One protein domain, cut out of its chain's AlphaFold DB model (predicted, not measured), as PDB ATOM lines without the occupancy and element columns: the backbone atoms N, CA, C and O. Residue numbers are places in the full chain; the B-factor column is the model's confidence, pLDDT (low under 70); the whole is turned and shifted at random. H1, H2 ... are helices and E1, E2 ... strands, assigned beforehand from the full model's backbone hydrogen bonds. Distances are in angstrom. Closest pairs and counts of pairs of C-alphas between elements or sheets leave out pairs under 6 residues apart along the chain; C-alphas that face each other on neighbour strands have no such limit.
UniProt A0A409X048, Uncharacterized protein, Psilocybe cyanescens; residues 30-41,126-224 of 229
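AT A GLANCE: This is residues 30 to 41 and 126 to 224 of the 229 residues of an uncharacterized protein of Psilocybe cyanescens (UniProt A0A409X048). What picture do these atoms give? A strongly twisted sheet of four strands, E1 to E4, and a smaller sheet of three, E5 to E7, stand at a slant and only partly face to face, and helix H1 packs on the smaller sheet, where it covers E5 and E6. At one end the loop of residues 132 to 144 reaches far out from this body. What is it built of, and how large is it? The printed part has 111 residues, with the named elements in the order E1 E2 E3 E4 E5 E6 E7 H1, one helix and seven strands of mixed class that hold 50 residues, under half; the sheets run E1 - E2 - E3 - E4 and E5 - E6 - E7, all antiparallel. The whole is compact, with a radius of gyration of the C-alphas of 13.9 A, yet elongated in outline, spanning 45 by 27 by 27 A.

IN THESE COORDINATES: Where does the first sheet lie along the printed part? E1, residues 32 to 37, begins with C-alpha 32 at (221.598, 285.740, -210.439) and is 12.8 A long. After the cut come E2, residues 126 to 131, 16.5 A, and E3, residues 145 to 150, 16.2 A. E4, residues 157 to 162, is 16.0 A long. Where is the second sheet? E5 is residues 166 to 170, 13.5 A, and E6 is residues 177 to 181, 13.2 A. E7, residues 187 to 190, ends with C-alpha 190 at (219.688, 301.699, -199.336). And the helix? H1, residues 208 to 219, is 16.4 A long, and its C-alpha 219 is at (213.134, 297.325, -216.904).

HOW THE PARTS SIT: How do the strands of the larger sheet pair? E1 and E2 are antiparallel at 156 degrees, with N 33 and O 130 2.8 A apart, within hydrogen-bond range. E2, E3 and E4 form a meander, each strand the antiparallel neighbour of the one before. In the hairpin E2 and E3, N 129 and O 147 are 2.9 A apart, and in the hairpin E3 and E4, N 146 and O 161 are 2.8 A apart. How is the smaller sheet joined? E5, E6 and E7 form a second meander: N 167 and O 180 are 2.8 A apart in the hairpin E5 and E6, N 179 and O 188 2.8 A in the hairpin E6 and E7. E4 and E5 meet only through their link, while the closest C-alphas of E2 and E7, those of Arg 126 and Phe 190, are 7.7 A apart. Where is H1? It is on the smaller sheet at a height of 10.0 A, over E5 and E6, and runs along the strands, at 26 degrees to E5 on the local plane; its closest C-alpha pair with E5 is Leu 214 and Leu 168, 7.5 A. It is only just not on the larger sheet, with 4 pairs of C-alphas within 10 A. In H1 every O i to N i+4 pair is within hydrogen-bond range.

THE WHOLE: Which residues lie farthest apart, and which links are long? The C-alphas of Pro 138 and Met 173 are the two farthest apart, at 45.2 A. The links E2 to E3 and E7 to H1 are long, with 13 and 17 residues; in the second, residues 196 to 197 pair antiparallel with residues 36 to 37 of E1. Is anything missing or uncertain? Residues 42 to 125 are not printed, and C-alphas 41 and 126 are 9.2 A apart across the cut. The mean pLDDT of the printed part is 88.7, with residues 135 to 136, 138 to 140, 174 and 184 to 185 under 70.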
ATOM      1  N   THR A  30     222.956 280.582-209.744       90.25
ATOM      2  CA  THR A  30     222.564 280.451-211.152       90.25
ATOM      3  C   THR A  30     221.506 281.486-211.533       90.25
ATOM      4  O   THR A  30     220.500 281.607-210.831       90.25
ATOM      5  N   ASN A  31     221.679 282.168-212.672       89.06
ATOM      6  CA  ASN A  31     220.764 283.215-213.174       89.06
ATOM      7  C   ASN A  31     220.550 284.377-212.193       89.06
ATOM      8  O   ASN A  31     219.491 285.009-212.176       89.06
ATOM      9  N   ALA A  32     221.556 284.624-211.357       92.44
ATOM     10  CA  ALA A  32     221.598 285.740-210.439       92.44
ATOM     11  C   ALA A  32     222.124 286.982-211.155       92.44
ATOM     12  O   ALA A  32     223.236 286.993-211.678       92.44
ATOM     13  N   TYR A  33     221.321 288.037-211.151       93.69
ATOM     14  CA  TYR A  33     221.706 289.358-211.610       93.69
ATOM     15  C   TYR A  33     221.932 290.268-210.395       93.69
ATOM     16  O   TYR A  33     220.971 290.533-209.660       93.69
ATOM     17  N   PRO A  34     223.168 290.743-210.143       94.50
ATOM     18  CA  PRO A  34     223.450 291.654-209.041       94.50
ATOM     19  C   PRO A  34     222.872 293.032-209.373       94.50
ATOM     20  O   PRO A  34     223.456 293.821-210.118       94.50
ATOM     21  N   LEU A  35     221.691 293.313-208.829       95.69
ATOM     22  CA  LEU A  35     220.988 294.568-209.061       95.69
ATOM     23  C   LEU A  35     221.655 295.712-208.299       95.69
ATOM     24  O   LEU A  35     221.876 296.776-208.865       95.69
ATOM     25  N   PHE A  36     221.976 295.481-207.028       96.50
ATOM     26  CA  PHE A  36     222.590 296.467-206.148       96.50
ATOM     27  C   PHE A  36     223.616 295.784-205.250       96.50
ATOM     28  O   PHE A  36     223.332 294.745-204.653       96.50
ATOM     29  N   GLN A  37     224.785 296.394-205.109       96.25
ATOM     30  CA  GLN A  37     225.795 296.006-204.137       96.25
ATOM     31  C   GLN A  37     226.379 297.271-203.513       96.25
ATOM     32  O   GLN A  37     227.034 298.072-204.178       96.25
ATOM     33  N   GLY A  38     226.114 297.461-202.224       93.00
ATOM     34  CA  GLY A  38     226.499 298.655-201.489       93.00
ATOM     35  C   GLY A  38     227.198 298.325-200.179       93.00
ATOM     36  O   GLY A  38     227.096 297.225-199.629       93.00
ATOM     37  N   LYS A  39     227.914 299.317-199.649       91.38
ATOM     38  CA  LYS A  39     228.404 299.263-198.271       91.38
ATOM     39  C   LYS A  39     227.265 299.717-197.354       91.38
ATOM     40  O   LYS A  39     226.719 300.795-197.589       91.38
ATOM     41  N   PRO A  40     226.910 298.951-196.307       87.38
ATOM     42  CA  PRO A  40     225.942 299.421-195.326       87.38
ATOM     43  C   PRO A  40     226.446 300.697-194.644       87.38
ATOM     44  O   PRO A  40     227.658 300.956-194.598       87.38
ATOM     45  N   SER A  41     225.523 301.458-194.054       86.69
ATOM     46  CA  SER A  41     225.873 302.629-193.248       86.69
ATOM     47  C   SER A  41     226.910 302.276-192.174       86.69
ATOM     48  O   SER A  41     227.024 301.127-191.732       86.69
ATOM     49  N   ARG A 126     222.521 295.515-197.931       93.69
ATOM     50  CA  ARG A 126     223.894 295.294-198.383       93.69
ATOM     51  C   ARG A 126     223.931 294.914-199.858       93.69
ATOM     52  O   ARG A 126     224.721 295.472-200.616       93.69
ATOM     53  N   SER A 127     223.074 293.983-200.270       96.06
ATOM     54  CA  SER A 127     222.967 293.582-201.669       96.06
ATOM     55  C   SER A 127     221.532 293.234-202.059       96.06
ATOM     56  O   SER A 127     220.720 292.798-201.239       96.06
ATOM     57  N   MET A 128     221.217 293.454-203.332       96.38
ATOM     58  CA  MET A 128     219.996 292.981-203.970       96.38
ATOM     59  C   MET A 128     220.373 292.150-205.182       96.38
ATOM     60  O   MET A 128     221.086 292.615-206.072       96.38
ATOM     61  N   THR A 129     219.849 290.934-205.231       96.56
ATOM     62  CA  THR A 129     220.072 290.011-206.341       96.56
ATOM     63  C   THR A 129     218.738 289.631-206.948       96.56
ATOM     64  O   THR A 129     217.826 289.187-206.254       96.56
ATOM     65  N   VAL A 130     218.614 289.796-208.256       95.56
ATOM     66  CA  VAL A 130     217.415 289.429-209.001       95.56
ATOM     67  C   VAL A 130     217.667 288.080-209.642       95.56
ATOM     68  O   VAL A 130     218.639 287.904-210.367       95.56
ATOM     69  N   VAL A 131     216.794 287.119-209.371       94.38
ATOM     70  CA  VAL A 131     216.874 285.779-209.943       94.38
ATOM     71  C   VAL A 131     215.697 285.600-210.881       94.38
ATOM     72  O   VAL A 131     214.532 285.614-210.462       94.38
ATOM     73  N   ARG A 132     216.011 285.429-212.166       87.62
ATOM     74  CA  ARG A 132     215.026 285.044-213.174       87.62
ATOM     75  C   ARG A 132     214.965 283.519-213.214       87.62
ATOM     76  O   ARG A 132     215.958 282.885-213.570       87.62
ATOM     77  N   PRO A 133     213.848 282.904-212.806       77.31
ATOM     78  CA  PRO A 133     213.717 281.460-212.894       77.31
ATOM     79  C   PRO A 133     213.750 281.027-214.365       77.31
ATOM     80  O   PRO A 133     212.972 281.528-215.175       77.31
ATOM     81  N   ILE A 134     214.622 280.073-214.704       73.00
ATOM     82  CA  ILE A 134     214.571 279.404-216.007       73.00
ATOM     83  C   ILE A 134     213.239 278.655-216.067       73.00
ATOM     84  O   ILE A 134     212.960 277.790-215.225       73.00
ATOM     85  N   SER A 135     212.391 279.008-217.031       67.88
ATOM     86  CA  SER A 135     211.210 278.205-217.317       67.88
ATOM     87  C   SER A 135     211.646 276.951-218.058       67.88
ATOM     88  O   SER A 135     212.096 277.029-219.195       67.88
ATOM     89  N   THR A 136     211.498 275.793-217.424       63.91
ATOM     90  CA  THR A 136     211.688 274.495-218.077       63.91
ATOM     91  C   THR A 136     210.460 274.047-218.867       63.91
ATOM     92  O   THR A 136     210.564 273.110-219.650       63.91
ATOM     93  N   LYS A 137     209.299 274.700-218.694       71.62
ATOM     94  CA  LYS A 137     208.081 274.392-219.455       71.62
ATOM     95  C   LYS A 137     207.778 275.501-220.471       71.62
ATOM     96  O   LYS A 137     207.756 276.677-220.084       71.62
ATOM     97  N   PRO A 138     207.510 275.170-221.746       60.12
ATOM     98  CA  PRO A 138     207.026 276.150-222.712       60.12
ATOM     99  C   PRO A 138     205.703 276.741-222.196       60.12
ATOM    100  O   PRO A 138     204.781 276.010-221.850       60.12
ATOM    101  N   GLY A 139     205.653 278.069-222.047       67.50
ATOM    102  CA  GLY A 139     204.481 278.804-221.554       67.50
ATOM    103  C   GLY A 139     204.428 279.104-220.046       67.50
ATOM    104  O   GLY A 139     203.584 279.898-219.637       67.50
ATOM    105  N   SER A 140     205.317 278.558-219.197       65.19
ATOM    106  CA  SER A 140     205.299 278.866-217.749       65.19
ATOM    107  C   SER A 140     206.261 279.997-217.361       65.19
ATOM    108  O   SER A 140     207.378 279.757-216.912       65.19
ATOM    109  N   THR A 141     205.852 281.260-217.468       73.62
ATOM    110  CA  THR A 141     206.685 282.373-216.975       73.62
ATOM    111  C   THR A 141     206.673 282.391-215.445       73.62
ATOM    112  O   THR A 141     205.808 282.997-214.814       73.62
ATOM    113  N   LYS A 142     207.620 281.685-214.815       80.38
ATOM    114  CA  LYS A 142     207.799 281.746-213.359       80.38
ATOM    115  C   LYS A 142     208.121 283.197-212.955       80.38
ATOM    116  O   LYS A 142     208.906 283.859-213.634       80.38
ATOM    117  N   PRO A 143     207.542 283.709-211.855       87.19
ATOM    118  CA  PRO A 143     207.699 285.110-211.489       87.19
ATOM    119  C   PRO A 143     209.138 285.416-211.063       87.19
ATOM    120  O   PRO A 143     209.744 284.662-210.297       87.19
ATOM    121  N   THR A 144     209.668 286.548-211.530       91.62
ATOM    122  CA  THR A 144     210.983 287.067-211.132       91.62
ATOM    123  C   THR A 144     211.028 287.306-209.626       91.62
ATOM    124  O   THR A 144     210.147 287.961-209.053       91.62
ATOM    125  N   ARG A 145     212.072 286.781-208.980       93.69
ATOM    126  CA  ARG A 145     212.284 286.915-207.537       93.69
ATOM    127  C   ARG A 145     213.441 287.863-207.279       93.69
ATOM    128  O   ARG A 145     214.434 287.844-208.000       93.69
ATOM    129  N   ILE A 146     213.321 288.655-206.229       94.94
ATOM    130  CA  ILE A 146     214.407 289.461-205.690       94.94
ATOM    131  C   ILE A 146     214.809 288.897-204.332       94.94
ATOM    132  O   ILE A 146     213.966 288.498-203.526       94.94
ATOM    133  N   PHE A 147     216.112 288.816-204.120       95.69
ATOM    134  CA  PHE A 147     216.744 288.409-202.882       95.69
ATOM    135  C   PHE A 147     217.413 289.625-202.272       95.69
ATOM    136  O   PHE A 147     218.226 290.279-202.927       95.69
ATOM    137  N   ILE A 148     217.055 289.919-201.029       94.75
ATOM    138  CA  ILE A 148     217.561 291.084-200.312       94.75
ATOM    139  C   ILE A 148     218.405 290.616-199.153       94.75
ATOM    140  O   ILE A 148     217.934 289.942-198.235       94.75
ATOM    141  N   GLU A 149     219.665 290.998-199.214       95.06
ATOM    142  CA  GLU A 149     220.633 290.770-198.170       95.06
ATOM    143  C   GLU A 149     220.804 292.062-197.382       95.06
ATOM    144  O   GLU A 149     221.227 293.083-197.927       95.06
ATOM    145  N   VAL A 150     220.473 292.031-196.094       93.12
ATOM    146  CA  VAL A 150     220.684 293.163-195.185       93.12
ATOM    147  C   VAL A 150     221.982 292.981-194.407       93.12
ATOM    148  O   VAL A 150     222.529 291.879-194.342       93.12
ATOM    149  N   ALA A 151     222.481 294.043-193.774       91.88
ATOM    150  CA  ALA A 151     223.714 293.980-192.979       91.88
ATOM    151  C   ALA A 151     223.646 292.961-191.821       91.88
ATOM    152  O   ALA A 151     224.681 292.501-191.335       91.88
ATOM    153  N   GLY A 152     222.427 292.609-191.396       89.94
ATOM    154  CA  GLY A 152     222.117 291.553-190.437       89.94
ATOM    155  C   GLY A 152     222.438 290.125-190.893       89.94
ATOM    156  O   GLY A 152     222.694 289.276-190.040       89.94
ATOM    157  N   HIS A 153     222.415 289.855-192.199       92.75
ATOM    158  CA  HIS A 153     222.450 288.496-192.740       92.75
ATOM    159  C   HIS A 153     223.867 287.917-192.869       92.75
ATOM    160  O   HIS A 153     224.828 288.666-193.079       92.75
ATOM    161  N   PRO A 154     224.002 286.576-192.817       93.31
ATOM    162  CA  PRO A 154     225.180 285.886-193.329       93.31
ATOM    163  C   PRO A 154     225.371 286.161-194.823       93.31
ATOM    164  O   PRO A 154     224.404 286.358-195.559       93.31
ATOM    165  N   THR A 155     226.619 286.133-195.290       92.88
ATOM    166  CA  THR A 155     226.915 286.377-196.704       92.88
ATOM    167  C   THR A 155     226.323 285.304-197.610       92.88
ATOM    168  O   THR A 155     226.537 284.117-197.386       92.88
ATOM    169  N   GLY A 156     225.614 285.731-198.657       94.88
ATOM    170  CA  GLY A 156     224.947 284.839-199.604       94.88
ATOM    171  C   GLY A 156     223.562 284.388-199.148       94.88
ATOM    172  O   GLY A 156     223.002 283.478-199.755       94.88
ATOM    173  N   TYR A 157     222.999 285.012-198.109       95.94
ATOM    174  CA  TYR A 157     221.660 284.723-197.604       95.94
ATOM    175  C   TYR A 157     220.783 285.975-197.623       95.94
ATOM    176  O   TYR A 157     221.215 287.086-197.317       95.94
ATOM    177  N   GLY A 158     219.511 285.805-197.969       94.25
ATOM    178  CA  GLY A 158     218.602 286.927-198.132       94.25
ATOM    179  C   GLY A 158     217.140 286.563-197.971       94.25
ATOM    180  O   GLY A 158     216.754 285.396-197.955       94.25
ATOM    181  N   HIS A 159     216.306 287.591-197.885       92.81
ATOM    182  CA  HIS A 159     214.864 287.432-197.985       92.81
ATOM    183  C   HIS A 159     214.472 287.330-199.454       92.81
ATOM    184  O   HIS A 159     214.765 288.241-200.228       92.81
ATOM    185  N   SER A 160     213.793 286.245-199.829       93.38
ATOM    186  CA  SER A 160     213.217 286.099-201.164       93.38
ATOM    187  C   SER A 160     211.814 286.691-201.211       93.38
ATOM    188  O   SER A 160     210.946 286.318-200.421       93.38
ATOM    189  N   MET A 161     211.573 287.564-202.179       93.00
ATOM    190  CA  MET A 161     210.274 288.176-202.445       93.00
ATOM    191  C   MET A 161     210.046 288.278-203.952       93.00
ATOM    192  O   MET A 161     210.973 288.113-204.747       93.00
ATOM    193  N   LEU A 162     208.799 288.479-204.367       92.69
ATOM    194  CA  LEU A 162     208.480 288.660-205.779       92.69
ATOM    195  C   LEU A 162     208.684 290.125-206.148       92.69
ATOM    196  O   LEU A 162     208.247 291.015-205.421       92.69
ATOM    197  N   ILE A 163     209.307 290.386-207.298       93.44
ATOM    198  CA  ILE A 163     209.582 291.769-207.714       93.44
ATOM    199  C   ILE A 163     208.295 292.583-207.918       93.44
ATOM    200  O   ILE A 163     208.266 293.772-207.628       93.44
ATOM    201  N   LYS A 164     207.204 291.923-208.334       91.75
ATOM    202  CA  LYS A 164     205.875 292.535-208.522       91.75
ATOM    203  C   LYS A 164     205.250 293.059-207.222       91.75
ATOM    204  O   LYS A 164     204.388 293.937-207.272       91.75
ATOM    205  N   ASP A 165     205.684 292.502-206.090       92.56
ATOM    206  CA  ASP A 165     205.239 292.894-204.756       92.56
ATOM    207  C   ASP A 165     206.153 293.985-204.185       92.56
ATOM    208  O   ASP A 165     205.924 294.447-203.080       92.56
ATOM    209  N   CYS A 166     207.196 294.409-204.900       93.19
ATOM    210  CA  CYS A 166     208.137 295.419-204.435       93.19
ATOM    211  C   CYS A 166     207.942 296.725-205.213       93.19
ATOM    212  O   CYS A 166     207.836 296.730-206.443       93.19
ATOM    213  N   ALA A 167     207.951 297.842-204.495       93.81
ATOM    214  CA  ALA A 167     207.969 299.183-205.054       93.81
ATOM    215  C   ALA A 167     209.235 299.920-204.610       93.81
ATOM    216  O   ALA A 167     209.699 299.740-203.487       93.81
ATOM    217  N   LEU A 168     209.802 300.756-205.479       93.06
ATOM    218  CA  LEU A 168     210.826 301.723-205.084       93.06
ATOM    219  C   LEU A 168     210.190 303.095-204.914       93.06
ATOM    220  O   LEU A 168     209.517 303.578-205.822       93.06
ATOM    221  N   ALA A 169     210.463 303.725-203.777       90.50
ATOM    222  CA  ALA A 169     210.058 305.082-203.472       90.50
ATOM    223  C   ALA A 169     211.295 305.951-203.183       90.50
ATOM    224  O   ALA A 169     212.221 305.512-202.486       90.50
ATOM    225  N   PRO A 170     211.349 307.189-203.701       86.19
ATOM    226  CA  PRO A 170     212.363 308.146-203.294       86.19
ATOM    227  C   PRO A 170     212.121 308.571-201.838       86.19
ATOM    228  O   PRO A 170     210.989 308.821-201.424       86.19
ATOM    229  N   THR A 171     213.192 308.683-201.056       84.12
ATOM    230  CA  THR A 171     213.114 309.200-199.680       84.12
ATOM    231  C   THR A 171     213.125 310.736-199.702       84.12
ATOM    232  O   THR A 171     213.706 311.326-200.612       84.12
ATOM    233  N   LYS A 172     212.535 311.415-198.695       78.31
ATOM    234  CA  LYS A 172     212.547 312.903-198.624       78.31
ATOM    235  C   LYS A 172     213.972 313.471-198.569       78.31
ATOM    236  O   LYS A 172     214.211 314.590-199.006       78.31
ATOM    237  N   MET A 173     214.933 312.694-198.061       72.44
ATOM    238  CA  MET A 173     216.350 312.966-198.290       72.44
ATOM    239  C   MET A 173     216.703 312.485-199.699       72.44
ATOM    240  O   MET A 173     216.783 311.281-199.932       72.44
ATOM    241  N   ASN A 174     216.919 313.422-200.628       67.81
ATOM    242  CA  ASN A 174     217.056 313.166-202.073       67.81
ATOM    243  C   ASN A 174     218.069 312.077-202.475       67.81
ATOM    244  O   ASN A 174     217.967 311.554-203.588       67.81
ATOM    245  N   LYS A 175     218.990 311.713-201.577       80.06
ATOM    246  CA  LYS A 175     220.091 310.770-201.800       80.06
ATOM    247  C   LYS A 175     219.714 309.295-201.617       80.06
ATOM    248  O   LYS A 175     220.377 308.449-202.206       80.06
ATOM    249  N   ASP A 176     218.669 308.987-200.846       85.19
ATOM    250  CA  ASP A 176     218.340 307.608-200.465       85.19
ATOM    251  C   ASP A 176     217.099 307.083-201.189       85.19
ATOM    252  O   ASP A 176     216.126 307.808-201.436       85.19
ATOM    253  N   ILE A 177     217.106 305.783-201.479       89.81
ATOM    254  CA  ILE A 177     215.959 305.069-202.043       89.81
ATOM    255  C   ILE A 177     215.462 304.077-201.000       89.81
ATOM    256  O   ILE A 177     216.242 303.415-200.309       89.81
ATOM    257  N   MET A 178     214.144 303.977-200.894       90.69
ATOM    258  CA  MET A 178     213.482 303.012-200.040       90.69
ATOM    259  C   MET A 178     212.738 302.012-200.909       90.69
ATOM    260  O   MET A 178     211.965 302.391-201.784       90.69
ATOM    261  N   MET A 179     212.957 300.727-200.661       91.56
ATOM    262  CA  MET A 179     212.116 299.684-201.225       91.56
ATOM    263  C   MET A 179     210.995 299.348-200.243       91.56
ATOM    264  O   MET A 179     211.253 299.049-199.074       91.56
ATOM    265  N   ILE A 180     209.764 299.395-200.735       90.19
ATOM    266  CA  ILE A 180     208.531 299.132-200.002       90.19
ATOM    267  C   ILE A 180     207.951 297.807-200.496       90.19
ATOM    268  O   ILE A 180     207.883 297.561-201.700       90.19
ATOM    269  N   LEU A 181     207.546 296.933-199.577       87.69
ATOM    270  CA  LEU A 181     206.907 295.658-199.907       87.69
ATOM    271  C   LEU A 181     205.379 295.813-199.862       87.69
ATOM    272  O   LEU A 181     204.809 296.087-198.812       87.69
ATOM    273  N   ALA A 182     204.697 295.620-200.984       82.62
ATOM    274  CA  ALA A 182     203.246 295.693-201.094       82.62
ATOM    275  C   ALA A 182     202.567 294.699-200.136       82.62
ATOM    276  O   ALA A 182     202.905 293.514-200.086       82.62
ATOM    277  N   GLY A 183     201.602 295.193-199.356       75.50
ATOM    278  CA  GLY A 183     200.835 294.386-198.402       75.50
ATOM    279  C   GLY A 183     201.596 293.957-197.141       75.50
ATOM    280  O   GLY A 183     201.057 293.190-196.342       75.50
ATOM    281  N   ARG A 184     202.836 294.422-196.929       69.94
ATOM    282  CA  ARG A 184     203.609 294.175-195.701       69.94
ATOM    283  C   ARG A 184     204.286 295.461-195.241       69.94
ATOM    284  O   ARG A 184     204.684 296.277-196.055       69.94
ATOM    285  N   ASP A 185     204.545 295.600-193.944       67.94
ATOM    286  CA  ASP A 185     205.241 296.778-193.390       67.94
ATOM    287  C   ASP A 185     206.755 296.830-193.731       67.94
ATOM    288  O   ASP A 185     207.536 297.437-193.009       67.94
ATOM    289  N   GLY A 186     207.186 296.193-194.829       75.50
ATOM    290  CA  GLY A 186     208.553 296.112-195.358       75.50
ATOM    291  C   GLY A 186     209.102 297.431-195.880       75.50
ATOM    292  O   GLY A 186     208.700 297.821-196.968       75.50
ATOM    293  N   LYS A 187     210.059 298.059-195.184       85.31
ATOM    294  CA  LYS A 187     210.831 299.214-195.666       85.31
ATOM    295  C   LYS A 187     212.332 298.939-195.597       85.31
ATOM    296  O   LYS A 187     212.918 298.885-194.518       85.31
ATOM    297  N   PHE A 188     212.954 298.821-196.762       88.94
ATOM    298  CA  PHE A 188     214.381 298.555-196.895       88.94
ATOM    299  C   PHE A 188     215.071 299.774-197.492       88.94
ATOM    300  O   PHE A 188     214.866 300.101-198.662       88.94
ATOM    301  N   ALA A 189     215.861 300.467-196.677       87.88
ATOM    302  CA  ALA A 189     216.597 301.644-197.113       87.88
ATOM    303  C   ALA A 189     217.959 301.236-197.678       87.88
ATOM    304  O   ALA A 189     218.633 300.342-197.149       87.88
ATOM    305  N   PHE A 190     218.371 301.900-198.754       89.75
ATOM    306  CA  PHE A 190     219.688 301.699-199.336       89.75
ATOM    307  C   PHE A 190     220.214 302.965-200.004       89.75
ATOM    308  O   PHE A 190     219.460 303.806-200.498       89.75
ATOM    309  N   HIS A 191     221.540 303.084-199.995       91.56
ATOM    310  CA  HIS A 191     222.257 304.242-200.504       91.56
ATOM    311  C   HIS A 191     222.842 303.914-201.887       91.56
ATOM    312  O   HIS A 191     223.797 303.139-201.966       91.56
ATOM    313  N   PRO A 192     222.279 304.446-202.986       91.00
ATOM    314  CA  PRO A 192     222.731 304.130-204.341       91.00
ATOM    315  C   PRO A 192     224.089 304.764-204.685       91.00
ATOM    316  O   PRO A 192     224.806 304.274-205.558       91.00
ATOM    317  N   VAL A 193     224.471 305.847-204.013       90.75
ATOM    318  CA  VAL A 193     225.695 306.595-204.317       90.75
ATOM    319  C   VAL A 193     226.938 305.779-203.944       90.75
ATOM    320  O   VAL A 193     227.013 305.201-202.861       90.75
ATOM    321  N   GLY A 194     227.914 305.697-204.856       91.00
ATOM    322  CA  GLY A 194     229.121 304.879-204.675       91.00
ATOM    323  C   GLY A 194     228.871 303.364-204.606       91.00
ATOM    324  O   GLY A 194     229.774 302.612-204.233       91.00
ATOM    325  N   SER A 195     227.661 302.905-204.937       93.69
ATOM    326  CA  SER A 195     227.314 301.482-205.009       93.69
ATOM    327  C   SER A 195     227.530 300.918-206.416       93.69
ATOM    328  O   SER A 195     227.660 301.661-207.391       93.69
ATOM    329  N   THR A 196     227.556 299.595-206.536       96.06
ATOM    330  CA  THR A 196     227.521 298.913-207.829       96.06
ATOM    331  C   THR A 196     226.068 298.610-208.181       96.06
ATOM    332  O   THR A 196     225.389 297.894-207.445       96.06
ATOM    333  N   ILE A 197     225.582 299.143-209.303       95.25
ATOM    334  CA  ILE A 197     224.207 298.946-209.776       95.25
ATOM    335  C   ILE A 197     224.254 298.278-211.142       95.25
ATOM    336  O   ILE A 197     224.861 298.805-212.078       95.25
ATOM    337  N   GLY A 198     223.646 297.098-211.253       92.12
ATOM    338  CA  GLY A 198     223.654 296.316-212.489       92.12
ATOM    339  C   GLY A 198     225.061 295.985-212.999       92.12
ATOM    340  O   GLY A 198     225.308 296.025-214.202       92.12
ATOM    341  N   GLY A 199     226.004 295.743-212.081       91.69
ATOM    342  CA  GLY A 199     227.414 295.479-212.389       91.69
ATOM    343  C   GLY A 199     228.264 296.714-212.718       91.69
ATOM    344  O   GLY A 199     229.469 296.576-212.909       91.69
ATOM    345  N   LYS A 200     227.687 297.922-212.758       94.81
ATOM    346  CA  LYS A 200     228.430 299.168-213.002       94.81
ATOM    347  C   LYS A 200     228.632 299.941-211.706       94.81
ATOM    348  O   LYS A 200     227.683 300.160-210.956       94.81
ATOM    349  N   GLN A 201     229.861 300.383-211.455       95.50
ATOM    350  CA  GLN A 201     230.166 301.236-210.313       95.50
ATOM    351  C   GLN A 201     229.576 302.633-210.539       95.50
ATOM    352  O   GLN A 201     229.857 303.274-211.550       95.50
ATOM    353  N   MET A 202     228.736 303.089-209.614       94.69
ATOM    354  CA  MET A 202     228.126 304.414-209.678       94.69
ATOM    355  C   MET A 202     229.050 305.475-209.063       94.69
ATOM    356  O   MET A 202     229.813 305.162-208.140       94.69
ATOM    357  N   PRO A 203     228.977 306.736-209.528       93.75
ATOM    358  CA  PRO A 203     229.749 307.828-208.944       93.75
ATOM    359  C   PRO A 203     229.385 308.057-207.469       93.75
ATOM    360  O   PRO A 203     228.279 307.750-207.017       93.75
ATOM    361  N   ALA A 204     230.333 308.621-206.717       88.69
ATOM    362  CA  ALA A 204     230.166 308.964-205.302       88.69
ATOM    363  C   ALA A 204     229.355 310.257-205.074       88.69
ATOM    364  O   ALA A 204     229.127 310.653-203.933       88.69
ATOM    365  N   THR A 205     228.920 310.922-206.145       88.00
ATOM    366  CA  THR A 205     228.155 312.169-206.103       88.00
ATOM    367  C   THR A 205     227.085 312.194-207.198       88.00
ATOM    368  O   THR A 205     227.195 311.515-208.221       88.00
ATOM    369  N   GLY A 206     226.043 312.996-206.970       84.81
ATOM    370  CA  GLY A 206     224.956 313.235-207.921       84.81
ATOM    371  C   GLY A 206     223.823 312.204-207.894       84.81
ATOM    372  O   GLY A 206     223.876 311.184-207.208       84.81
ATOM    373  N   ASP A 207     222.786 312.486-208.684       89.75
ATOM    374  CA  ASP A 207     221.551 311.690-208.747       89.75
ATOM    375  C   ASP A 207     221.597 310.570-209.802       89.75
ATOM    376  O   ASP A 207     220.644 309.802-209.949       89.75
ATOM    377  N   ILE A 208     222.719 310.428-210.517       92.06
ATOM    378  CA  ILE A 208     222.894 309.452-211.606       92.06
ATOM    379  C   ILE A 208     222.637 308.027-211.107       92.06
ATOM    380  O   ILE A 208     221.935 307.257-211.761       92.06
ATOM    381  N   ALA A 209     223.152 307.687-209.922       91.81
ATOM    382  CA  ALA A 209     222.967 306.369-209.323       91.81
ATOM    383  C   ALA A 209     221.483 306.055-209.081       91.81
ATOM    384  O   ALA A 209     221.015 304.948-209.346       91.81
ATOM    385  N   LYS A 210     220.724 307.056-208.626       91.44
ATOM    386  CA  LYS A 210     219.292 306.937-208.359       91.44
ATOM    387  C   LYS A 210     218.493 306.779-209.644       91.44
ATOM    388  O   LYS A 210     217.674 305.868-209.737       91.44
ATOM    389  N   VAL A 211     218.759 307.618-210.644       91.81
ATOM    390  CA  VAL A 211     218.107 307.526-211.960       91.81
ATOM    391  C   VAL A 211     218.389 306.169-212.607       91.81
ATOM    392  O   VAL A 211     217.463 305.521-213.090       91.81
ATOM    393  N   ASN A 212     219.638 305.695-212.553       93.75
ATOM    394  CA  ASN A 212     220.015 304.393-213.098       93.75
ATOM    395  C   ASN A 212     219.326 303.235-212.356       93.75
ATOM    396  O   ASN A 212     218.797 302.328-212.993       93.75
ATOM    397  N   MET A 213     219.252 303.297-211.020       94.00
ATOM    398  CA  MET A 213     218.526 302.305-210.221       94.00
ATOM    399  C   MET A 213     217.047 302.236-210.604       94.00
ATOM    400  O   MET A 213     216.523 301.151-210.837       94.00
ATOM    401  N   LEU A 214     216.371 303.387-210.691       92.75
ATOM    402  CA  LEU A 214     214.954 303.456-211.055       92.75
ATOM    403  C   LEU A 214     214.714 302.952-212.482       92.75
ATOM    404  O   LEU A 214     213.743 302.236-212.725       92.75
ATOM    405  N   LYS A 215     215.618 303.278-213.414       94.25
ATOM    406  CA  LYS A 215     215.570 302.786-214.793       94.25
ATOM    407  C   LYS A 215     215.660 301.259-214.841       94.25
ATOM    408  O   LYS A 215     214.750 300.622-215.367       94.25
ATOM    409  N   ILE A 216     216.698 300.676-214.235       93.81
ATOM    410  CA  ILE A 216     216.895 299.218-214.201       93.81
ATOM    411  C   ILE A 216     215.727 298.540-213.475       93.81
ATOM    412  O   ILE A 216     215.218 297.519-213.927       93.81
ATOM    413  N   TRP A 217     215.240 299.119-212.376       94.31
ATOM    414  CA  TRP A 217     214.087 298.589-211.648       94.31
ATOM    415  C   TRP A 217     212.831 298.491-212.518       94.31
ATOM    416  O   TRP A 217     212.148 297.464-212.511       94.31
ATOM    417  N   LYS A 218     212.556 299.535-213.309       92.62
ATOM    418  CA  LYS A 218     211.437 299.562-214.255       92.62
ATOM    419  C   LYS A 218     211.603 298.515-215.358       92.62
ATOM    420  O   LYS A 218     210.643 297.819-215.673       92.62
ATOM    421  N   GLU A 219     212.812 298.357-215.900       91.88
ATOM    422  CA  GLU A 219     213.134 297.325-216.904       91.88
ATOM    423  C   GLU A 219     212.937 295.899-216.368       91.88
ATOM    424  O   GLU A 219     212.587 294.982-217.110       91.88
ATOM    425  N   LEU A 220     213.116 295.704-215.061       90.50
ATOM    426  CA  LEU A 220     212.868 294.431-214.388       90.50
ATOM    427  C   LEU A 220     211.387 294.191-214.036       90.50
ATOM    428  O   LEU A 220     211.060 293.131-213.497       90.50
ATOM    429  N   GLY A 221     210.495 295.137-214.351       89.00
ATOM    430  CA  GLY A 221     209.058 295.050-214.071       89.00
ATOM    431  C   GLY A 221     208.677 295.416-212.634       89.00
ATOM    432  O   GLY A 221     207.590 295.060-212.177       89.00
ATOM    433  N   GLY A 222     209.566 296.090-211.902       90.62
ATOM    434  CA  GLY A 222     209.272 296.610-210.572       90.62
ATOM    435  C   GLY A 222     208.416 297.882-210.620       90.62
ATOM    436  O   GLY A 222     208.463 298.654-211.580       90.62
ATOM    437  N   LYS A 223     207.625 298.119-209.568       94.12
ATOM    438  CA  LYS A 223     206.794 299.329-209.445       94.12
ATOM    439  C   LYS A 223     207.618 300.496-208.898       94.12
ATOM    440  O   LYS A 223     208.510 300.290-208.077       94.12
ATOM    441  N   ILE A 224     207.320 301.717-209.336       93.56
ATOM    442  CA  ILE A 224     207.923 302.946-208.803       93.56
ATOM    443  C   ILE A 224     206.802 303.783-208.196       93.56
ATOM    444  O   ILE A 224     205.850 304.130-208.891       93.56
TER     445      ILE A 224